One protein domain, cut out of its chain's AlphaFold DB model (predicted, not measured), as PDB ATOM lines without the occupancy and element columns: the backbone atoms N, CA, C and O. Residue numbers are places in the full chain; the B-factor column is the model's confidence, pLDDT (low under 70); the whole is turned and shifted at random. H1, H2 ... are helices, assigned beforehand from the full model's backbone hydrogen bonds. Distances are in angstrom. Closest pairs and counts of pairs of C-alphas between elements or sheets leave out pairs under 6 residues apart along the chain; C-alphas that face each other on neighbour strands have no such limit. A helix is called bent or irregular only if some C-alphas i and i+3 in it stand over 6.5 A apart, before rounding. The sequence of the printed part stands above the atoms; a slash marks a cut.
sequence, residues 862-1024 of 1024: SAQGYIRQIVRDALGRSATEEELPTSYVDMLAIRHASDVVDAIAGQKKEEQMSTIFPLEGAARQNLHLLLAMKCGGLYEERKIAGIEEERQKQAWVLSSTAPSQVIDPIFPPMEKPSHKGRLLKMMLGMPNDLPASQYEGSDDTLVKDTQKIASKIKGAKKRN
ATOM      1  N   SER A 862     130.424 144.165 124.582       92.88
ATOM      2  CA  SER A 862     131.757 143.768 125.046       92.88
ATOM      3  C   SER A 862     131.720 143.287 126.498       92.88
ATOM      4  O   SER A 862     131.507 144.072 127.425       92.88
ATOM      5  N   ALA A 863     131.980 141.995 126.713       93.62
ATOM      6  CA  ALA A 863     132.057 141.406 128.051       93.62
ATOM      7  C   ALA A 863     133.198 142.012 128.883       93.62
ATOM      8  O   ALA A 863     133.002 142.381 130.039       93.62
ATOM      9  N   GLN A 864     134.377 142.173 128.276       91.19
ATOM     10  CA  GLN A 864     135.530 142.803 128.921       91.19
ATOM     11  C   GLN A 864     135.238 144.270 129.263       91.19
ATOM     12  O   GLN A 864     135.565 144.724 130.361       91.19
ATOM     13  N   GLY A 865     134.602 145.003 128.341       90.38
ATOM     14  CA  GLY A 865     134.185 146.389 128.558       90.38
ATOM     15  C   GLY A 865     133.218 146.510 129.734       90.38
ATOM     16  O   GLY A 865     133.430 147.332 130.621       90.38
ATOM     17  N   TYR A 866     132.214 145.632 129.790       93.31
ATOM     18  CA  TYR A 866     131.254 145.573 130.888       93.31
ATOM     19  C   TYR A 866     131.911 145.264 132.239       93.31
ATOM     20  O   TYR A 866     131.703 146.013 133.190       93.31
ATOM     21  N   ILE A 867     132.749 144.223 132.323       92.50
ATOM     22  CA  ILE A 867     133.448 143.845 133.566       92.50
ATOM     23  C   ILE A 867     134.328 144.993 134.069       92.50
ATOM     24  O   ILE A 867     134.288 145.331 135.253       92.50
ATOM     25  N   ARG A 868     135.115 145.617 133.184       90.31
ATOM     26  CA  ARG A 868     135.966 146.753 133.563       90.31
ATOM     27  C   ARG A 868     135.131 147.914 134.082       90.31
ATOM     28  O   ARG A 868     135.493 148.504 135.094       90.31
ATOM     29  N   GLN A 869     134.030 148.222 133.406       88.06
ATOM     30  CA  GLN A 869     133.163 149.332 133.766       88.06
ATOM     31  C   GLN A 869     132.544 149.147 135.157       88.06
ATOM     32  O   GLN A 869     132.809 149.945 136.047       88.06
ATOM     33  N   ILE A 870     131.807 148.059 135.387       89.25
ATOM     34  CA  ILE A 870     131.104 147.841 136.663       89.25
ATOM     35  C   ILE A 870     132.060 147.747 137.860       89.25
ATOM     36  O   ILE A 870     131.705 148.137 138.971       89.25
ATOM     37  N   VAL A 871     133.275 147.216 137.658       87.88
ATOM     38  CA  VAL A 871     134.260 147.118 138.736       87.88
ATOM     39  C   VAL A 871     134.846 148.494 139.042       87.88
ATOM     40  O   VAL A 871     134.971 148.835 140.216       87.88
ATOM     41  N   ARG A 872     135.142 149.311 138.022       84.88
ATOM     42  CA  ARG A 872     135.553 150.710 138.231       84.88
ATOM     43  C   ARG A 872     134.466 151.504 138.948       84.88
ATOM     44  O   ARG A 872     134.774 152.163 139.937       84.88
ATOM     45  N   ASP A 873     133.214 151.378 138.515       83.50
ATOM     46  CA  ASP A 873     132.074 152.068 139.129       83.50
ATOM     47  C   ASP A 873     131.943 151.699 140.615       83.50
ATOM     48  O   ASP A 873     131.730 152.561 141.468       83.50
ATOM     49  N   ALA A 874     132.159 150.425 140.955       85.06
ATOM     50  CA  ALA A 874     132.117 149.951 142.335       85.06
ATOM     51  C   ALA A 874     133.331 150.365 143.190       85.06
ATOM     52  O   ALA A 874     133.207 150.457 144.415       85.06
ATOM     53  N   LEU A 875     134.495 150.595 142.576       81.12
ATOM     54  CA  LEU A 875     135.709 151.087 143.242       81.12
ATOM     55  C   LEU A 875     135.717 152.623 143.396       81.12
ATOM     56  O   LEU A 875     136.418 153.157 144.263       81.12
ATOM     57  N   GLY A 876     134.925 153.338 142.592       75.69
ATOM     58  CA  GLY A 876     134.806 154.795 142.620       75.69
ATOM     59  C   GLY A 876     136.136 155.507 142.341       75.69
ATOM     60  O   GLY A 876     136.954 155.052 141.546       75.69
ATOM     61  N   ARG A 877     136.392 156.624 143.040       60.12
ATOM     62  CA  ARG A 877     137.602 157.468 142.870       60.12
ATOM     63  C   ARG A 877     138.936 156.770 143.190       60.12
ATOM     64  O   ARG A 877     139.982 157.384 143.013       60.12
ATOM     65  N   SER A 878     138.908 155.532 143.687       55.56
ATOM     66  CA  SER A 878     140.107 154.772 144.068       55.56
ATOM     67  C   SER A 878     140.690 153.932 142.926       55.56
ATOM     68  O   SER A 878     141.780 153.396 143.090       55.56
ATOM     69  N   ALA A 879     139.977 153.794 141.803       59.31
ATOM     70  CA  ALA A 879     140.372 152.903 140.717       59.31
ATOM     71  C   ALA A 879     141.571 153.456 139.923       59.31
ATOM     72  O   ALA A 879     141.468 154.516 139.301       59.31
ATOM     73  N   THR A 880     142.686 152.723 139.887       58.88
ATOM     74  CA  THR A 880     143.782 152.937 138.919       58.88
ATOM     75  C   THR A 880     143.763 151.845 137.841       58.88
ATOM     76  O   THR A 880     143.257 150.746 138.075       58.88
ATOM     77  N   GLU A 881     144.293 152.120 136.640       51.31
ATOM     78  CA  GLU A 881     144.351 151.130 135.542       51.31
ATOM     79  C   GLU A 881     145.131 149.854 135.912       51.31
ATOM     80  O   GLU A 881     144.845 148.783 135.382       51.31
ATOM     81  N   GLU A 882     146.049 149.939 136.879       57.50
ATOM     82  CA  GLU A 882     146.807 148.805 137.424       57.50
ATOM     83  C   GLU A 882     145.972 147.831 138.276       57.50
ATOM     84  O   GLU A 882     146.430 146.727 138.574       57.50
ATOM     85  N   GLU A 883     144.751 148.188 138.694       64.62
ATOM     86  CA  GLU A 883     144.001 147.372 139.659       64.62
ATOM     87  C   GLU A 883     143.242 146.187 139.053       64.62
ATOM     88  O   GLU A 883     142.871 145.275 139.801       64.62
ATOM     89  N   LEU A 884     143.017 146.176 137.734       78.88
ATOM     90  CA  LEU A 884     142.255 145.131 137.045       78.88
ATOM     91  C   LEU A 884     143.075 144.506 135.900       78.88
ATOM     92  O   LEU A 884     142.948 144.937 134.750       78.88
ATOM     93  N   PRO A 885     143.911 143.487 136.182       83.69
ATOM     94  CA  PRO A 885     144.727 142.834 135.163       83.69
ATOM     95  C   PRO A 885     143.879 142.315 133.996       83.69
ATOM     96  O   PRO A 885     142.851 141.670 134.208       83.69
ATOM     97  N   THR A 886     144.322 142.545 132.756       83.81
ATOM     98  CA  THR A 886     143.615 142.058 131.557       83.81
ATOM     99  C   THR A 886     143.418 140.543 131.590       83.81
ATOM    100  O   THR A 886     142.320 140.075 131.316       83.81
ATOM    101  N   SER A 887     144.421 139.790 132.053       82.38
ATOM    102  CA  SER A 887     144.326 138.336 132.231       82.38
ATOM    103  C   SER A 887     143.182 137.915 133.161       82.38
ATOM    104  O   SER A 887     142.487 136.944 132.873       82.38
ATOM    105  N   TYR A 888     142.944 138.655 134.248       86.00
ATOM    106  CA  TYR A 888     141.832 138.397 135.162       86.00
ATOM    107  C   TYR A 888     140.478 138.622 134.477       86.00
ATOM    108  O   TYR A 888     139.592 137.769 134.552       86.00
ATOM    109  N   VAL A 889     140.330 139.755 133.781       89.12
ATOM    110  CA  VAL A 889     139.104 140.092 133.038       89.12
ATOM    111  C   VAL A 889     138.811 139.040 131.967       89.12
ATOM    112  O   VAL A 889     137.664 138.619 131.825       89.12
ATOM    113  N   ASP A 890     139.842 138.584 131.259       87.38
ATOM    114  CA  ASP A 890     139.728 137.594 130.190       87.38
ATOM    115  C   ASP A 890     139.315 136.227 130.727       87.38
ATOM    116  O   ASP A 890     138.357 135.643 130.224       87.38
ATOM    117  N   MET A 891     139.961 135.741 131.791       86.12
ATOM    118  CA  MET A 891     139.583 134.477 132.435       86.12
ATOM    119  C   MET A 891     138.138 134.511 132.948       86.12
ATOM    120  O   MET A 891     137.379 133.561 132.739       86.12
ATOM    121  N   LEU A 892     137.728 135.620 133.572       89.75
ATOM    122  CA  LEU A 892     136.362 135.796 134.062       89.75
ATOM    123  C   LEU A 892     135.345 135.800 132.907       89.75
ATOM    124  O   LEU A 892     134.311 135.129 132.981       89.75
ATOM    125  N   ALA A 893     135.651 136.512 131.818       92.06
ATOM    126  CA  ALA A 893     134.807 136.565 130.632       92.06
ATOM    127  C   ALA A 893     134.707 135.197 129.930       92.06
ATOM    128  O   ALA A 893     133.604 134.783 129.579       92.06
ATOM    129  N   ILE A 894     135.819 134.463 129.785       90.19
ATOM    130  CA  ILE A 894     135.863 133.107 129.209       90.19
ATOM    131  C   ILE A 894     135.005 132.144 130.020       90.19
ATOM    132  O   ILE A 894     134.196 131.412 129.442       90.19
ATOM    133  N   ARG A 895     135.143 132.150 131.351       90.31
ATOM    134  CA  ARG A 895     134.389 131.245 132.224       90.31
ATOM    135  C   ARG A 895     132.885 131.434 132.050       90.31
ATOM    136  O   ARG A 895     132.166 130.464 131.821       90.31
ATOM    137  N   HIS A 896     132.417 132.678 132.105       94.00
ATOM    138  CA  HIS A 896     130.998 132.975 131.941       94.00
ATOM    139  C   HIS A 896     130.502 132.789 130.505       94.00
ATOM    140  O   HIS A 896     129.376 132.335 130.315       94.00
ATOM    141  N   ALA A 897     131.322 133.068 129.489       94.44
ATOM    142  CA  ALA A 897     130.972 132.793 128.096       94.44
ATOM    143  C   ALA A 897     130.782 131.288 127.863       94.44
ATOM    144  O   ALA A 897     129.819 130.878 127.218       94.44
ATOM    145  N   SER A 898     131.655 130.461 128.445       91.69
ATOM    146  CA  SER A 898     131.552 129.000 128.410       91.69
ATOM    147  C   SER A 898     130.245 128.502 129.032       91.69
ATOM    148  O   SER A 898     129.558 127.689 128.414       91.69
ATOM    149  N   ASP A 899     129.870 129.039 130.200       92.56
ATOM    150  CA  ASP A 899     128.610 128.712 130.878       92.56
ATOM    151  C   ASP A 899     127.378 129.097 130.050       92.56
ATOM    152  O   ASP A 899     126.421 128.329 129.966       92.56
ATOM    153  N   VAL A 900     127.405 130.279 129.426       95.38
ATOM    154  CA  VAL A 900     126.324 130.759 128.559       95.38
ATOM    155  C   VAL A 900     126.169 129.860 127.335       95.38
ATOM    156  O   VAL A 900     125.048 129.484 127.004       95.38
ATOM    157  N   VAL A 901     127.272 129.458 126.695       93.56
ATOM    158  CA  VAL A 901     127.231 128.523 125.558       93.56
ATOM    159  C   VAL A 901     126.615 127.182 125.966       93.56
ATOM    160  O   VAL A 901     125.748 126.675 125.256       93.56
ATOM    161  N   ASP A 902     127.004 126.633 127.120       90.94
ATOM    162  CA  ASP A 902     126.437 125.367 127.606       90.94
ATOM    163  C   ASP A 902     124.949 125.494 127.942       90.94
ATOM    164  O   ASP A 902     124.176 124.567 127.700       90.94
ATOM    165  N   ALA A 903     124.518 126.646 128.454       93.38
ATOM    166  CA  ALA A 903     123.113 126.865 128.760       93.38
ATOM    167  C   ALA A 903     122.237 127.081 127.531       93.38
ATOM    168  O   ALA A 903     121.136 126.538 127.469       93.38
ATOM    169  N   ILE A 904     122.730 127.801 126.522       93.06
ATOM    170  CA  ILE A 904     122.022 127.927 125.243       93.06
ATOM    171  C   ILE A 904     121.944 126.559 124.544       93.06
ATOM    172  O   ILE A 904     120.955 126.277 123.877       93.06
ATOM    173  N   ALA A 905     122.923 125.670 124.741       90.56
ATOM    174  CA  ALA A 905     122.871 124.284 124.263       90.56
ATOM    175  C   ALA A 905     121.994 123.352 125.132       90.56
ATOM    176  O   ALA A 905     121.935 122.150 124.884       90.56
ATOM    177  N   GLY A 906     121.349 123.867 126.188       89.12
ATOM    178  CA  GLY A 906     120.536 123.073 127.117       89.12
ATOM    179  C   GLY A 906     121.330 122.113 128.013       89.12
ATOM    180  O   GLY A 906     120.733 121.318 128.732       89.12
ATOM    181  N   GLN A 907     122.665 122.184 128.001       90.62
ATOM    182  CA  GLN A 907     123.555 121.323 128.793       90.62
ATOM    183  C   GLN A 907     123.693 121.800 130.239       90.62
ATOM    184  O   GLN A 907     124.124 121.040 131.106       90.62
ATOM    185  N   LYS A 908     123.338 123.060 130.500       91.06
ATOM    186  CA  LYS A 908     123.481 123.701 131.805       91.06
ATOM    187  C   LYS A 908     122.286 124.602 132.101       91.06
ATOM    188  O   LYS A 908     121.867 125.377 131.250       91.06
ATOM    189  N   LYS A 909     121.716 124.523 133.303       89.94
ATOM    190  CA  LYS A 909     120.655 125.455 133.731       89.94
ATOM    191  C   LYS A 909     121.256 126.783 134.203       89.94
ATOM    192  O   LYS A 909     122.397 126.805 134.665       89.94
ATOM    193  N   GLU A 910     120.486 127.875 134.149       88.12
ATOM    194  CA  GLU A 910     120.925 129.192 134.657       88.12
ATOM    195  C   GLU A 910     121.371 129.122 136.127       88.12
ATOM    196  O   GLU A 910     122.381 129.721 136.493       88.12
ATOM    197  N   GLU A 911     120.682 128.337 136.965       88.50
ATOM    198  CA  GLU A 911     121.039 128.200 138.387       88.50
ATOM    199  C   GLU A 911     122.381 127.483 138.607       88.50
ATOM    200  O   GLU A 911     122.998 127.626 139.660       88.50
ATOM    201  N   GLN A 912     122.841 126.714 137.617       91.06
ATOM    202  CA  GLN A 912     124.078 125.933 137.678       91.06
ATOM    203  C   GLN A 912     125.297 126.715 137.159       91.06
ATOM    204  O   GLN A 912     126.420 126.210 137.215       91.06
ATOM    205  N   MET A 913     125.100 127.918 136.609       91.06
ATOM    206  CA  MET A 913     126.176 128.771 136.091       91.06
ATOM    207  C   MET A 913     127.113 129.264 137.195       91.06
ATOM    208  O   MET A 913     126.719 129.411 138.353       91.06
ATOM    209  N   SER A 914     128.362 129.565 136.824       88.62
ATOM    210  CA  SER A 914     129.392 130.039 137.744       88.62
ATOM    211  C   SER A 914     128.907 131.232 138.568       88.62
ATOM    212  O   SER A 914     128.304 132.183 138.056       88.62
ATOM    213  N   THR A 915     129.186 131.179 139.865       90.12
ATOM    214  CA  THR A 915     128.940 132.250 140.839       90.12
ATOM    215  C   THR A 915     130.158 133.139 141.054       90.12
ATOM    216  O   THR A 915     130.035 134.168 141.710       90.12
ATOM    217  N   ILE A 916     131.313 132.776 140.486       89.12
ATOM    218  CA  ILE A 916     132.572 133.510 140.636       89.12
ATOM    219  C   ILE A 916     132.429 134.873 139.961       89.12
ATOM    220  O   ILE A 916     132.475 134.960 138.741       89.12
ATOM    221  N   PHE A 917     132.236 135.929 140.747       91.69
ATOM    222  CA  PHE A 917     132.168 137.305 140.268       91.69
ATOM    223  C   PHE A 917     132.525 138.271 141.410       91.69
ATOM    224  O   PHE A 917     132.165 137.998 142.555       91.69
ATOM    225  N   PRO A 918     133.221 139.397 141.157       88.56
ATOM    226  CA  PRO A 918     133.673 140.287 142.233       88.56
ATOM    227  C   PRO A 918     132.551 141.146 142.843       88.56
ATOM    228  O   PRO A 918     132.767 141.816 143.854       88.56
ATOM    229  N   LEU A 919     131.365 141.151 142.227       86.88
ATOM    230  CA  LEU A 919     130.201 141.941 142.621       86.88
ATOM    231  C   LEU A 919     128.999 141.042 142.918       86.88
ATOM    232  O   LEU A 919     128.697 140.121 142.163       86.88
ATOM    233  N   GLU A 920     128.283 141.370 143.987       81.00
ATOM    234  CA  GLU A 920     127.007 140.738 144.331       81.00
ATOM    235  C   GLU A 920     125.851 141.295 143.478       81.00
ATOM    236  O   GLU A 920     125.932 142.393 142.919       81.00
ATOM    237  N   GLY A 921     124.739 140.557 143.426       81.94
ATOM    238  CA  GLY A 921     123.490 141.004 142.799       81.94
ATOM    239  C   GLY A 921     123.412 140.780 141.283       81.94
ATOM    240  O   GLY A 921     123.924 139.792 140.751       81.94
ATOM    241  N   ALA A 922     122.729 141.694 140.583       87.62
ATOM    242  CA  ALA A 922     122.372 141.544 139.168       87.62
ATOM    243  C   ALA A 922     123.564 141.644 138.199       87.62
ATOM    244  O   ALA A 922     123.466 141.207 137.055       87.62
ATOM    245  N   ALA A 923     124.713 142.164 138.643       91.31
ATOM    246  CA  ALA A 923     125.853 142.446 137.771       91.31
ATOM    247  C   ALA A 923     126.362 141.203 137.017       91.31
ATOM    248  O   ALA A 923     126.645 141.273 135.819       91.31
ATOM    249  N   ARG A 924     126.416 140.056 137.703       93.56
ATOM    250  CA  ARG A 924     126.781 138.756 137.120       93.56
ATOM    251  C   ARG A 924     125.744 138.267 136.107       93.56
ATOM    252  O   ARG A 924     126.105 137.788 135.039       93.56
ATOM    253  N   GLN A 925     124.462 138.388 136.443       93.06
ATOM    254  CA  GLN A 925     123.363 137.952 135.578       93.06
ATOM    255  C   GLN A 925     123.355 138.779 134.290       93.06
ATOM    256  O   GLN A 925     123.313 138.218 133.204       93.06
ATOM    257  N   ASN A 926     123.533 140.094 134.402       95.19
ATOM    258  CA  ASN A 926     123.657 141.009 133.269       95.19
ATOM    259  C   ASN A 926     124.839 140.655 132.348       95.19
ATOM    260  O   ASN A 926     124.697 140.729 131.128       95.19
ATOM    261  N   LEU A 927     125.972 140.183 132.891       96.06
ATOM    262  CA  LEU A 927     127.067 139.651 132.066       96.06
ATOM    263  C   LEU A 927     126.618 138.428 131.251       96.06
ATOM    264  O   LEU A 927     126.948 138.334 130.070       96.06
ATOM    265  N   HIS A 928     125.853 137.504 131.843       95.94
ATOM    266  CA  HIS A 928     125.316 136.347 131.112       95.94
ATOM    267  C   HIS A 928     124.377 136.771 129.984       95.94
ATOM    268  O   HIS A 928     124.479 136.232 128.885       95.94
ATOM    269  N   LEU A 929     123.515 137.765 130.218       96.94
ATOM    270  CA  LEU A 929     122.617 138.305 129.189       96.94
ATOM    271  C   LEU A 929     123.391 138.956 128.042       96.94
ATOM    272  O   LEU A 929     123.092 138.717 126.875       96.94
ATOM    273  N   LEU A 930     124.419 139.738 128.370       96.62
ATOM    274  CA  LEU A 930     125.287 140.393 127.394       96.62
ATOM    275  C   LEU A 930     126.025 139.375 126.518       96.62
ATOM    276  O   LEU A 930     126.019 139.486 125.292       96.62
ATOM    277  N   LEU A 931     126.601 138.345 127.138       97.12
ATOM    278  CA  LEU A 931     127.253 137.241 126.438       97.12
ATOM    279  C   LEU A 931     126.265 136.444 125.578       97.12
ATOM    280  O   LEU A 931     126.609 136.049 124.467       97.12
ATOM    281  N   ALA A 932     125.038 136.230 126.054       97.44
ATOM    282  CA  ALA A 932     124.005 135.535 125.296       97.44
ATOM    283  C   ALA A 932     123.591 136.332 124.052       97.44
ATOM    284  O   ALA A 932     123.580 135.767 122.960       97.44
ATOM    285  N   MET A 933     123.357 137.644 124.185       97.75
ATOM    286  CA  MET A 933     123.106 138.542 123.049       97.75
ATOM    287  C   MET A 933     124.270 138.526 122.052       97.75
ATOM    288  O   MET A 933     124.054 138.389 120.849       97.75
ATOM    289  N   LYS A 934     125.516 138.594 122.539       96.62
ATOM    290  CA  LYS A 934     126.704 138.521 121.680       96.62
ATOM    291  C   LYS A 934     126.787 137.193 120.927       96.62
ATOM    292  O   LYS A 934     127.091 137.188 119.738       96.62
ATOM    293  N   CYS A 935     126.504 136.079 121.602       95.50
ATOM    294  CA  CYS A 935     126.446 134.755 120.987       95.50
ATOM    295  C   CYS A 935     125.370 134.707 119.892       95.50
ATOM    296  O   CYS A 935     125.664 134.288 118.776       95.50
ATOM    297  N   GLY A 936     124.166 135.212 120.177       95.56
ATOM    298  CA  GLY A 936     123.073 135.320 119.207       95.56
ATOM    299  C   GLY A 936     123.480 136.076 117.947       95.56
ATOM    300  O   GLY A 936     123.326 135.555 116.845       95.56
ATOM    301  N   GLY A 937     124.098 137.249 118.107       94.38
ATOM    302  CA  GLY A 937     124.576 138.050 116.979       94.38
ATOM    303  C   GLY A 937     125.580 137.308 116.093       94.38
ATOM    304  O   GLY A 937     125.458 137.337 114.875       94.38
ATOM    305  N   LEU A 938     126.520 136.557 116.680       93.38
ATOM    306  CA  LEU A 938     127.488 135.758 115.910       93.38
ATOM    307  C   LEU A 938     126.833 134.612 115.129       93.38
ATOM    308  O   LEU A 938     127.267 134.277 114.025       93.38
ATOM    309  N   TYR A 939     125.806 133.990 115.706       92.69
ATOM    310  CA  TYR A 939     125.027 132.963 115.021       92.69
ATOM    311  C   TYR A 939     124.254 133.551 113.844       92.69
ATOM    312  O   TYR A 939     124.252 132.962 112.764       92.69
ATOM    313  N   GLU A 940     123.671 134.732 114.024       92.38
ATOM    314  CA  GLU A 940     122.982 135.445 112.956       92.38
ATOM    315  C   GLU A 940     123.944 135.885 111.844       92.38
ATOM    316  O   GLU A 940     123.671 135.643 110.673       92.38
ATOM    317  N   GLU A 941     125.112 136.440 112.180       91.12
ATOM    318  CA  GLU A 941     126.157 136.784 111.203       91.12
ATOM    319  C   GLU A 941     126.565 135.565 110.365       91.12
ATOM    320  O   GLU A 941     126.641 135.640 109.135       91.12
ATOM    321  N   ARG A 942     126.781 134.414 111.016       89.75
ATOM    322  CA  ARG A 942     127.099 133.156 110.330       89.75
ATOM    323  C   ARG A 942     125.948 132.689 109.441       89.75
ATOM    324  O   ARG A 942     126.207 132.217 108.334       89.75
ATOM    325  N   LYS A 943     124.706 132.805 109.916       89.12
ATOM    326  CA  LYS A 943     123.503 132.442 109.163       89.12
ATOM    327  C   LYS A 943     123.403 133.267 107.882       89.12
ATOM    328  O   LYS A 943     123.305 132.697 106.802       89.12
ATOM    329  N   ILE A 944     123.521 134.591 107.989       86.19
ATOM    330  CA  ILE A 944     123.471 135.513 106.847       86.19
ATOM    331  C   ILE A 944     124.622 135.263 105.864       86.19
ATOM    332  O   ILE A 944     124.389 135.242 104.657       86.19
ATOM    333  N   ALA A 945     125.841 135.010 106.352       87.12
ATOM    334  CA  ALA A 945     126.976 134.684 105.490       87.12
ATOM    335  C   ALA A 945     126.759 133.381 104.697       87.12
ATOM    336  O   ALA A 945     127.047 133.341 103.503       87.12
ATOM    337  N   GLY A 946     126.219 132.340 105.341       85.12
ATOM    338  CA  GLY A 946     125.885 131.081 104.669       85.12
ATOM    339  C   GLY A 946     124.797 131.251 103.607       85.12
ATOM    340  O   GLY A 946     124.933 130.735 102.502       85.12
ATOM    341  N   ILE A 947     123.763 132.045 103.906       82.19
ATOM    342  CA  ILE A 947     122.686 132.358 102.957       82.19
ATOM    343  C   ILE A 947     123.227 133.101 101.733       82.19
ATOM    344  O   ILE A 947     122.848 132.783 100.608       82.19
ATOM    345  N   GLU A 948     124.116 134.078 101.919       81.38
ATOM    346  CA  GLU A 948     124.703 134.823 100.801       81.38
ATOM    347  C   GLU A 948     125.627 133.936  99.946       81.38
ATOM    348  O   GLU A 948     125.608 134.028  98.720       81.38
ATOM    349  N   GLU A 949     126.375 133.014 100.562       82.81
ATOM    350  CA  GLU A 949     127.168 132.014  99.838       82.81
ATOM    351  C   GLU A 949     126.279 131.067  99.007       82.81
ATOM    352  O   GLU A 949     126.593 130.763  97.854       82.81
ATOM    353  N   GLU A 950     125.153 130.613  99.561       77.44
ATOM    354  CA  GLU A 950     124.178 129.790  98.838       77.44
ATOM    355  C   GLU A 950     123.482 130.566  97.720       77.44
ATOM    356  O   GLU A 950     123.340 130.043  96.616       77.44
ATOM    357  N   ARG A 951     123.124 131.832  97.957       73.69
ATOM    358  CA  ARG A 951     122.536 132.726  96.951       73.69
ATOM    359  C   ARG A 951     123.452 132.905  95.743       73.69
ATOM    360  O   ARG A 951     122.976 132.914  94.609       73.69
ATOM    361  N   GLN A 952     124.761 133.020  95.969       77.12
ATOM    362  CA  GLN A 952     125.754 133.099  94.893       77.12
ATOM    363  C   GLN A 952     125.856 131.794  94.089       77.12
ATOM    364  O   GLN A 952     126.221 131.826  92.914       77.12
ATOM    365  N   LYS A 953     125.509 130.652  94.694       79.31
ATOM    366  CA  LYS A 953     125.524 129.334  94.044       79.31
ATOM    367  C   LYS A 953     124.197 128.988  93.364       79.31
ATOM    368  O   LYS A 953     124.205 128.272  92.366       79.31
ATOM    369  N   GLN A 954     123.061 129.439  93.901       68.38
ATOM    370  CA  GLN A 954     121.721 129.037  93.468       68.38
ATOM    371  C   GLN A 954     120.711 130.196  93.584       68.38
ATOM    372  O   GLN A 954     120.424 130.698  94.667       68.38
ATOM    373  N   ALA A 955     120.100 130.588  92.459       57.84
ATOM    374  CA  ALA A 955     119.193 131.744  92.384       57.84
ATOM    375  C   ALA A 955     117.834 131.563  93.104       57.84
ATOM    376  O   ALA A 955     117.129 132.547  93.326       57.84
ATOM    377  N   TRP A 956     117.449 130.335  93.481       59.50
ATOM    378  CA  TRP A 956     116.136 130.036  94.082       59.50
ATOM    379  C   TRP A 956     116.021 130.391  95.572       59.50
ATOM    380  O   TRP A 956     114.921 130.331  96.113       59.50
ATOM    381  N   VAL A 957     117.105 130.821  96.233       56.00
ATOM    382  CA  VAL A 957     117.076 131.289  97.638       56.00
ATOM    383  C   VAL A 957     116.118 132.488  97.828       56.00
ATOM    384  O   VAL A 957     115.671 132.758  98.938       56.00
ATOM    385  N   LEU A 958     115.712 133.149  96.732       51.59
ATOM    386  CA  LEU A 958     114.659 134.172  96.670       51.59
ATOM    387  C   LEU A 958     113.327 133.640  96.098       51.59
ATOM    388  O   LEU A 958     112.640 134.342  95.356       51.59
ATOM    389  N   SER A 959     112.959 132.391  96.398       56.84
ATOM    390  CA  SER A 959     111.603 131.903  96.127       56.84
ATOM    391  C   SER A 959     110.580 132.799  96.839       56.84
ATOM    392  O   SER A 959     110.873 133.371  97.891       56.84
ATOM    393  N   SER A 960     109.362 132.909  96.299       54.34
ATOM    394  CA  SER A 960     108.275 133.672  96.931       54.34
ATOM    395  C   SER A 960     107.950 133.196  98.354       54.34
ATOM    396  O   SER A 960     107.300 133.935  99.090       54.34
ATOM    397  N   THR A 961     108.440 132.016  98.760       59.97
ATOM    398  CA  THR A 961     108.444 131.477 100.126       59.97
ATOM    399  C   THR A 961     109.872 131.262 100.631       59.97
ATOM    400  O   THR A 961     110.509 130.258 100.305       59.97
ATOM    401  N   ALA A 962     110.406 132.200 101.417       67.94
ATOM    402  CA  ALA A 962     111.730 132.044 102.014       67.94
ATOM    403  C   ALA A 962     111.730 130.882 103.040       67.94
ATOM    404  O   ALA A 962     110.781 130.763 103.823       67.94
ATOM    405  N   PRO A 963     112.761 130.015 103.072       75.31
ATOM    406  CA  PRO A 963     112.821 128.899 104.014       75.31
ATOM    407  C   PRO A 963     112.800 129.377 105.470       75.31
ATOM    408  O   PRO A 963     113.390 130.406 105.802       75.31
ATOM    409  N   SER A 964     112.198 128.595 106.372       79.44
ATOM    410  CA  SER A 964     112.188 128.895 107.818       79.44
ATOM    411  C   SER A 964     113.589 129.135 108.396       79.44
ATOM    412  O   SER A 964     113.766 130.012 109.229       79.44
ATOM    413  N   GLN A 965     114.606 128.443 107.880       79.94
ATOM    414  CA  GLN A 965     116.008 128.581 108.279       79.94
ATOM    415  C   GLN A 965     116.578 129.982 107.991       79.94
ATOM    416  O   GLN A 965     117.536 130.406 108.635       79.94
ATOM    417  N   VAL A 966     115.989 130.702 107.034       80.00
ATOM    418  CA  VAL A 966     116.355 132.078 106.679       80.00
ATOM    419  C   VAL A 966     115.625 133.068 107.584       80.00
ATOM    420  O   VAL A 966     116.247 133.941 108.189       80.00
ATOM    421  N   ILE A 967     114.309 132.898 107.704       85.94
ATOM    422  CA  ILE A 967     113.407 133.918 108.259       85.94
ATOM    423  C   ILE A 967     113.097 133.759 109.748       85.94
ATOM    424  O   ILE A 967     112.571 134.691 110.354       85.94
ATOM    425  N   ASP A 968     113.419 132.614 110.347       90.00
ATOM    426  CA  ASP A 968     113.265 132.382 111.782       90.00
ATOM    427  C   ASP A 968     114.589 132.608 112.526       90.00
ATOM    428  O   ASP A 968     115.672 132.360 111.974       90.00
ATOM    429  N   PRO A 969     114.534 133.072 113.789       93.50
ATOM    430  CA  PRO A 969     115.704 133.041 114.644       93.50
ATOM    431  C   PRO A 969     116.038 131.593 114.998       93.50
ATOM    432  O   PRO A 969     115.194 130.696 114.983       93.50
ATOM    433  N   ILE A 970     117.282 131.376 115.393       92.25
ATOM    434  CA  ILE A 970     117.700 130.119 115.991       92.25
ATOM    435  C   ILE A 970     117.164 130.080 117.424       92.25
ATOM    436  O   ILE A 970     117.464 130.959 118.238       92.25
ATOM    437  N   PHE A 971     116.363 129.059 117.724       90.62
ATOM    438  CA  PHE A 971     115.753 128.860 119.035       90.62
ATOM    439  C   PHE A 971     116.626 127.960 119.923       90.62
ATOM    440  O   PHE A 971     117.067 126.904 119.468       90.62
ATOM    441  N   PRO A 972     116.855 128.320 121.196       88.62
ATOM    442  CA  PRO A 972     117.413 127.398 122.182       88.62
ATOM    443  C   PRO A 972     116.415 126.279 122.568       88.62
ATOM    444  O   PRO A 972     115.208 126.525 122.565       88.62
ATOM    445  N   PRO A 973     116.886 125.091 122.997       86.81
ATOM    446  CA  PRO A 973     118.286 124.696 123.070       86.81
ATOM    447  C   PRO A 973     118.874 124.397 121.684       86.81
ATOM    448  O   PRO A 973     118.217 123.795 120.841       86.81
ATOM    449  N   MET A 974     120.121 124.806 121.457       84.50
ATOM    450  CA  MET A 974     120.825 124.533 120.200       84.50
ATOM    451  C   MET A 974     121.591 123.212 120.239       84.50
ATOM    452  O   MET A 974     121.989 122.737 121.305       84.50
ATOM    453  N   GLU A 975     121.895 122.672 119.058       82.19
ATOM    454  CA  GLU A 975     122.894 121.614 118.935       82.19
ATOM    455  C   GLU A 975     124.250 122.064 119.491       82.19
ATOM    456  O   GLU A 975     124.645 123.233 119.407       82.19
ATOM    457  N   LYS A 976     124.987 121.108 120.067       77.12
ATOM    458  CA  LYS A 976     126.293 121.372 120.668       77.12
ATOM    459  C   LYS A 976     127.240 121.964 119.611       77.12
ATOM    460  O   LYS A 976     127.449 121.331 118.575       77.12
ATOM    461  N   PRO A 977     127.881 123.118 119.870       76.19
ATOM    462  CA  PRO A 977     128.788 123.714 118.900       76.19
ATOM    463  C   PRO A 977     129.989 122.793 118.660       76.19
ATOM    464  O   PRO A 977     130.713 122.441 119.594       76.19
ATOM    465  N   SER A 978     130.235 122.457 117.392       72.81
ATOM    466  CA  SER A 978     131.352 121.603 116.958       72.81
ATOM    467  C   SER A 978     132.726 122.161 117.351       72.81
ATOM    468  O   SER A 978     133.660 121.401 117.597       72.81
ATOM    469  N   HIS A 979     132.845 123.488 117.488       80.81
ATOM    470  CA  HIS A 979     134.073 124.177 117.890       80.81
ATOM    471  C   HIS A 979     133.816 125.239 118.973       80.81
ATOM    472  O   HIS A 979     134.002 126.436 118.736       80.81
ATOM    473  N   LYS A 980     133.425 124.809 120.184       82.56
ATOM    474  CA  LYS A 980     133.158 125.698 121.337       82.56
ATOM    475  C   LYS A 980     134.268 126.732 121.573       82.56
ATOM    476  O   LYS A 980     133.976 127.914 121.701       82.56
ATOM    477  N   GLY A 981     135.540 126.327 121.549       82.12
ATOM    478  CA  GLY A 981     136.667 127.246 121.769       82.12
ATOM    479  C   GLY A 981     136.758 128.382 120.739       82.12
ATOM    480  O   GLY A 981     137.056 129.515 121.101       82.12
ATOM    481  N   ARG A 982     136.440 128.114 119.464       85.12
ATOM    482  CA  ARG A 982     136.408 129.148 118.416       85.12
ATOM    483  C   ARG A 982     135.270 130.139 118.653       85.12
ATOM    484  O   ARG A 982     135.483 131.339 118.525       85.12
ATOM    485  N   LEU A 983     134.093 129.642 119.034       87.62
ATOM    486  CA  LEU A 983     132.950 130.489 119.375       87.62
ATOM    487  C   LEU A 983     133.276 131.414 120.557       87.62
ATOM    488  O   LEU A 983     133.024 132.611 120.467       87.62
ATOM    489  N   LEU A 984     133.912 130.897 121.616       89.56
ATOM    490  CA  LEU A 984     134.315 131.704 122.774       89.56
ATOM    491  C   LEU A 984     135.278 132.834 122.393       89.56
ATOM    492  O   LEU A 984     135.077 133.971 122.811       89.56
ATOM    493  N   LYS A 985     136.274 132.556 121.544       87.00
ATOM    494  CA  LYS A 985     137.189 133.592 121.041       87.00
ATOM    495  C   LYS A 985     136.444 134.692 120.287       87.00
ATOM    496  O   LYS A 985     136.669 135.870 120.550       87.00
ATOM    497  N   MET A 986     135.519 134.316 119.401       89.31
ATOM    498  CA  MET A 986     134.709 135.276 118.643       89.31
ATOM    499  C   MET A 986     133.789 136.101 119.552       89.31
ATOM    500  O   MET A 986     133.681 137.312 119.371       89.31
ATOM    501  N   MET A 987     133.165 135.474 120.556       91.31
ATOM    502  CA  MET A 987     132.325 136.169 121.541       91.31
ATOM    503  C   MET A 987     133.104 137.249 122.292       91.31
ATOM    504  O   MET A 987     132.560 138.315 122.567       91.31
ATOM    505  N   LEU A 988     134.374 136.987 122.594       90.62
ATOM    506  CA  LEU A 988     135.226 137.874 123.383       90.62
ATOM    507  C   LEU A 988     136.110 138.804 122.542       90.62
ATOM    508  O   LEU A 988     136.868 139.583 123.110       90.62
ATOM    509  N   GLY A 989     136.027 138.738 121.208       85.50
ATOM    510  CA  GLY A 989     136.868 139.542 120.314       85.50
ATOM    511  C   GLY A 989     138.358 139.183 120.379       85.50
ATOM    512  O   GLY A 989     139.204 140.031 120.112       85.50
ATOM    513  N   MET A 990     138.686 137.943 120.752       81.81
ATOM    514  CA  MET A 990     140.066 137.475 120.891       81.81
ATOM    515  C   MET A 990     140.646 136.995 119.545       81.81
ATOM    516  O   MET A 990     139.920 136.391 118.749       81.81
ATOM    517  N   PRO A 991     141.956 137.200 119.298       73.25
ATOM    518  CA  PRO A 991     142.664 136.646 118.144       73.25
ATOM    519  C   PRO A 991     142.476 135.126 117.965       73.25
ATOM    520  O   PRO A 991     142.455 134.353 118.928       73.25
ATOM    521  N   ASN A 992     142.339 134.676 116.711       61.06
ATOM    522  CA  ASN A 992     142.046 133.272 116.382       61.06
ATOM    523  C   ASN A 992     143.212 132.311 116.697       61.06
ATOM    524  O   ASN A 992     142.976 131.126 116.949       61.06
ATOM    525  N   ASP A 993     144.436 132.824 116.727       58.72
ATOM    526  CA  ASP A 993     145.721 132.145 116.923       58.72
ATOM    527  C   ASP A 993     146.107 131.914 118.396       58.72
ATOM    528  O   ASP A 993     147.008 131.126 118.672       58.72
ATOM    529  N   LEU A 994     145.389 132.506 119.357       56.47
ATOM    530  CA  LEU A 994     145.630 132.276 120.786       56.47
ATOM    531  C   LEU A 994     145.334 130.814 121.191       56.47
ATOM    532  O   LEU A 994     144.199 130.356 121.023       56.47
ATOM    533  N   PRO A 995     146.289 130.042 121.732       57.72
ATOM    534  CA  PRO A 995     146.043 128.660 122.137       57.72
ATOM    535  C   PRO A 995     145.105 128.595 123.353       57.72
ATOM    536  O   PRO A 995     145.226 129.379 124.290       57.72
ATOM    537  N   ALA A 996     144.164 127.641 123.360       51.00
ATOM    538  CA  ALA A 996     143.202 127.472 124.460       51.00
ATOM    539  C   ALA A 996     143.888 127.225 125.823       51.00
ATOM    540  O   ALA A 996     143.376 127.657 126.851       51.00
ATOM    541  N   SER A 997     145.082 126.623 125.806       54.34
ATOM    542  CA  SER A 997     145.916 126.355 126.982       54.34
ATOM    543  C   SER A 997     146.421 127.609 127.707       54.34
ATOM    544  O   SER A 997     146.770 127.521 128.878       54.34
ATOM    545  N   GLN A 998     146.441 128.788 127.070       54.06
ATOM    546  CA  GLN A 998     146.827 130.040 127.743       54.06
ATOM    547  C   GLN A 998     145.774 130.563 128.727       54.06
ATOM    548  O   GLN A 998     146.082 131.439 129.532       54.06
ATOM    549  N   TYR A 999     144.554 130.026 128.685       56.25
ATOM    550  CA  TYR A 999     143.443 130.454 129.538       56.25
ATOM    551  C   TYR A 999     142.955 129.354 130.484       56.25
ATOM    552  O   TYR A 999     142.007 129.565 131.238       56.25
ATOM    553  N   GLU A1000     143.647 128.211 130.509       53.09
ATOM    554  CA  GLU A1000     143.550 127.197 131.565       53.09
ATOM    555  C   GLU A1000     144.342 127.646 132.808       53.09
ATOM    556  O   GLU A1000     145.183 126.927 133.345       53.09
ATOM    557  N   GLY A1001     144.097 128.873 133.278       55.84
ATOM    558  CA  GLY A1001     144.460 129.232 134.645       55.84
ATOM    559  C   GLY A1001     143.681 128.330 135.603       55.84
ATOM    560  O   GLY A1001     142.515 128.028 135.345       55.84
ATOM    561  N   SER A1002     144.302 127.867 136.694       60.66
ATOM    562  CA  SER A1002     143.568 127.057 137.671       60.66
ATOM    563  C   SER A1002     142.358 127.845 138.183       60.66
ATOM    564  O   SER A1002     142.491 129.032 138.501       60.66
ATOM    565  N   ASP A1003     141.192 127.194 138.286       72.81
ATOM    566  CA  ASP A1003     139.980 127.796 138.871       72.81
ATOM    567  C   ASP A1003     140.308 128.445 140.240       72.81
ATOM    568  O   ASP A1003     139.786 129.510 140.572       72.81
ATOM    569  N   ASP A1004     141.280 127.892 140.974       79.75
ATOM    570  CA  ASP A1004     141.819 128.439 142.225       79.75
ATOM    571  C   ASP A1004     142.428 129.842 142.094       79.75
ATOM    572  O   ASP A1004     142.271 130.671 142.994       79.75
ATOM    573  N   THR A1005     143.142 130.130 141.004       82.50
ATOM    574  CA  THR A1005     143.763 131.445 140.775       82.50
ATOM    575  C   THR A1005     142.689 132.493 140.502       82.50
ATOM    576  O   THR A1005     142.673 133.546 141.140       82.50
ATOM    577  N   LEU A1006     141.717 132.166 139.642       84.56
ATOM    578  CA  LEU A1006     140.589 133.047 139.334       84.56
ATOM    579  C   LEU A1006     139.730 133.337 140.576       84.56
ATOM    580  O   LEU A1006     139.303 134.478 140.785       84.56
ATOM    581  N   VAL A1007     139.494 132.331 141.425       87.06
ATOM    582  CA  VAL A1007     138.773 132.496 142.698       87.06
ATOM    583  C   VAL A1007     139.532 133.433 143.637       87.06
ATOM    584  O   VAL A1007     138.928 134.368 144.170       87.06
ATOM    585  N   LYS A1008     140.846 133.238 143.811       88.56
ATOM    586  CA  LYS A1008     141.681 134.092 144.674       88.56
ATOM    587  C   LYS A1008     141.683 135.548 144.211       88.56
ATOM    588  O   LYS A1008     141.460 136.445 145.025       88.56
ATOM    589  N   ASP A1009     141.868 135.789 142.916       86.88
ATOM    590  CA  ASP A1009     141.861 137.145 142.360       86.88
ATOM    591  C   ASP A1009     140.481 137.805 142.484       86.88
ATOM    592  O   ASP A1009     140.374 138.975 142.863       86.88
ATOM    593  N   THR A1010     139.408 137.035 142.279       88.50
ATOM    594  CA  THR A1010     138.031 137.516 142.465       88.50
ATOM    595  C   THR A1010     137.761 137.916 143.911       88.50
ATOM    596  O   THR A1010     137.221 138.995 144.161       88.50
ATOM    597  N   GLN A1011     138.179 137.098 144.881       90.56
ATOM    598  CA  GLN A1011     138.050 137.417 146.305       90.56
ATOM    599  C   GLN A1011     138.859 138.663 146.681       90.56
ATOM    600  O   GLN A1011     138.367 139.527 147.415       90.56
ATOM    601  N   LYS A1012     140.075 138.802 146.139       89.75
ATOM    602  CA  LYS A1012     140.925 139.979 146.344       89.75
ATOM    603  C   LYS A1012     140.232 141.249 145.848       89.75
ATOM    604  O   LYS A1012     140.148 142.222 146.599       89.75
ATOM    605  N   ILE A1013     139.678 141.244 144.638       87.31
ATOM    606  CA  ILE A1013     138.960 142.399 144.077       87.31
ATOM    607  C   ILE A1013     137.668 142.685 144.858       87.31
ATOM    608  O   ILE A1013     137.423 143.833 145.231       87.31
ATOM    609  N   ALA A1014     136.886 141.661 145.208       87.94
ATOM    610  CA  ALA A1014     135.680 141.818 146.024       87.94
ATOM    611  C   ALA A1014     135.985 142.455 147.394       87.94
ATOM    612  O   ALA A1014     135.241 143.317 147.871       87.94
ATOM    613  N   SER A1015     137.108 142.079 148.020       88.19
ATOM    614  CA  SER A1015     137.557 142.667 149.289       88.19
ATOM    615  C   SER A1015     137.895 144.156 149.149       88.19
ATOM    616  O   SER A1015     137.485 144.961 149.990       88.19
ATOM    617  N   LYS A1016     138.548 144.548 148.044       86.62
ATOM    618  CA  LYS A1016     138.835 145.952 147.727       86.62
ATOM    619  C   LYS A1016     137.554 146.758 147.528       86.62
ATOM    620  O   LYS A1016     137.434 147.834 148.107       86.62
ATOM    621  N   ILE A1017     136.585 146.222 146.781       85.81
ATOM    622  CA  ILE A1017     135.284 146.870 146.550       85.81
ATOM    623  C   ILE A1017     134.546 147.083 147.876       85.81
ATOM    624  O   ILE A1017     134.078 148.187 148.150       85.81
ATOM    625  N   LYS A1018     134.488 146.065 148.746       86.50
ATOM    626  CA  LYS A1018     133.901 146.204 150.091       86.50
ATOM    627  C   LYS A1018     134.619 147.282 150.912       86.50
ATOM    628  O   LYS A1018     133.967 148.088 151.569       86.50
ATOM    629  N   GLY A1019     135.949 147.334 150.835       83.88
ATOM    630  CA  GLY A1019     136.753 148.367 151.488       83.88
ATOM    631  C   GLY A1019     136.546 149.777 150.919       83.88
ATOM    632  O   GLY A1019     136.623 150.746 151.669       83.88
ATOM    633  N   ALA A1020     136.288 149.922 149.618       80.62
ATOM    634  CA  ALA A1020     135.955 151.202 148.991       80.62
ATOM    635  C   ALA A1020     134.555 151.680 149.413       80.62
ATOM    636  O   ALA A1020     134.412 152.813 149.861       80.62
ATOM    637  N   LYS A1021     133.554 150.788 149.395       81.56
ATOM    638  CA  LYS A1021     132.183 151.083 149.851       81.56
ATOM    639  C   LYS A1021     132.072 151.455 151.328       81.56
ATOM    640  O   LYS A1021     131.109 152.100 151.693       81.56
ATOM    641  N   LYS A1022     133.006 151.011 152.176       79.56
ATOM    642  CA  LYS A1022     133.053 151.387 153.601       79.56
ATOM    643  C   LYS A1022     133.717 152.753 153.833       79.56
ATOM    644  O   LYS A1022     133.580 153.317 154.912       79.56
ATOM    645  N   ARG A1023     134.527 153.218 152.875       71.62
ATOM    646  CA  ARG A1023     135.271 154.488 152.953       71.62
ATOM    647  C   ARG A1023     134.484 155.667 152.385       71.62
ATOM    648  O   ARG A1023     134.701 156.782 152.849       71.62
ATOM    649  N   ASN A1024     133.641 155.409 151.388       55.00
ATOM    650  CA  ASN A1024     132.599 156.326 150.925       55.00
ATOM    651  C   ASN A1024     131.382 156.227 151.841       55.00
ATOM    652  O   ASN A1024     130.693 157.259 151.976       55.00
TER     653      ASN A1024
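What this domain is: This is residues 862 to 1024 of the 1024 residues of an uncharacterized protein of Moelleriella libera RCEF 2490 (UniProt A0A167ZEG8). One long helix, H3, runs out of a loose cluster of crossed helices: H1, H2 and H6 pack on its residues 923 to 938, and H8 packs on H1 and H2. Beyond the cluster H3 makes a long arm, whose tip, residues 949 to 956 and 958 to 964, sticks out before the chain folds back through H5. The printed part has 163 residues with eight named helices, H1 to H8 in chain order, and no named strand: all helix. It is loose, with a radius of gyration of the C-alphas of 19.2 A, and spans 66 by 31 by 29 A.

How they stand to each other: H3, residues 922 to 953, is the hub, touching five helices. H2, residues 886 to 904, touches it with residues 896 to 904 alone, closest at C-alphas Ala 897 and Leu 931, 6.0 A, at a steep tilt of 69 degrees, only just short of perpendicular. H6, residues 980 to 988, touches H3, closest at C-alphas Met 987 and Cys 935, 6.1 A, and is only just about perpendicular at 72 degrees. H1, residues 863 to 878, touches H3 with residues 863 to 870 alone, closest at C-alphas Ala 863 and Leu 931, 6.6 A, at a shallow tilt of 28 degrees, opposite ways. H8, residues 1003 to 1021, is apart from H3 but touches H1, closest at C-alphas Ile 1017 and Leu 875, 5.4 A. H4, residues 955 to 958, and H3 only just touch, only at the corner, with 3 pairs of C-alphas within 8 A, closest Val 957 and Arg 951, 5.7 A. H5, residues 964 to 967, only just touches H3, also with 3 pairs, closest Val 966 and Ile 947, 7.3 A. H7, residues 996 to 999, touches no helix. Every O i to N i+4 pair is within hydrogen-bond range in H2, H3, H6 and H8, and 10 of 12 in H1; H4, H5 and H7 are too short for one.

Where its parts are: H3 measures 46.9 A, from C-alpha 922 at (122.372, 141.544, 139.168) to C-alpha 953 at (125.524, 129.334, 94.044). H8 measures 26.9 A, H2 26.6 A, H1 22.4 A and H6 12.5 A. H1 has a kink of 45 degrees near residue 872 and is irregular, C-alphas 874 and 877 being 9.3 A apart; H4 is only just irregular, C-alphas 955 and 958 being 6.7 A apart. H8 ends at C-alpha 1021, (132.183, 151.083, 149.851).

The domain as a whole: The two C-alphas farthest apart, those of Ala 955 and Arg 1023, are 66.7 A apart. The printed part has no cut. The links H2 to H3 and H5 to H6 are long. Mean pLDDT of the printed part is 82.3; residues 877 to 883, 954 to 962, 992 to 1002 and 1024 are under 70.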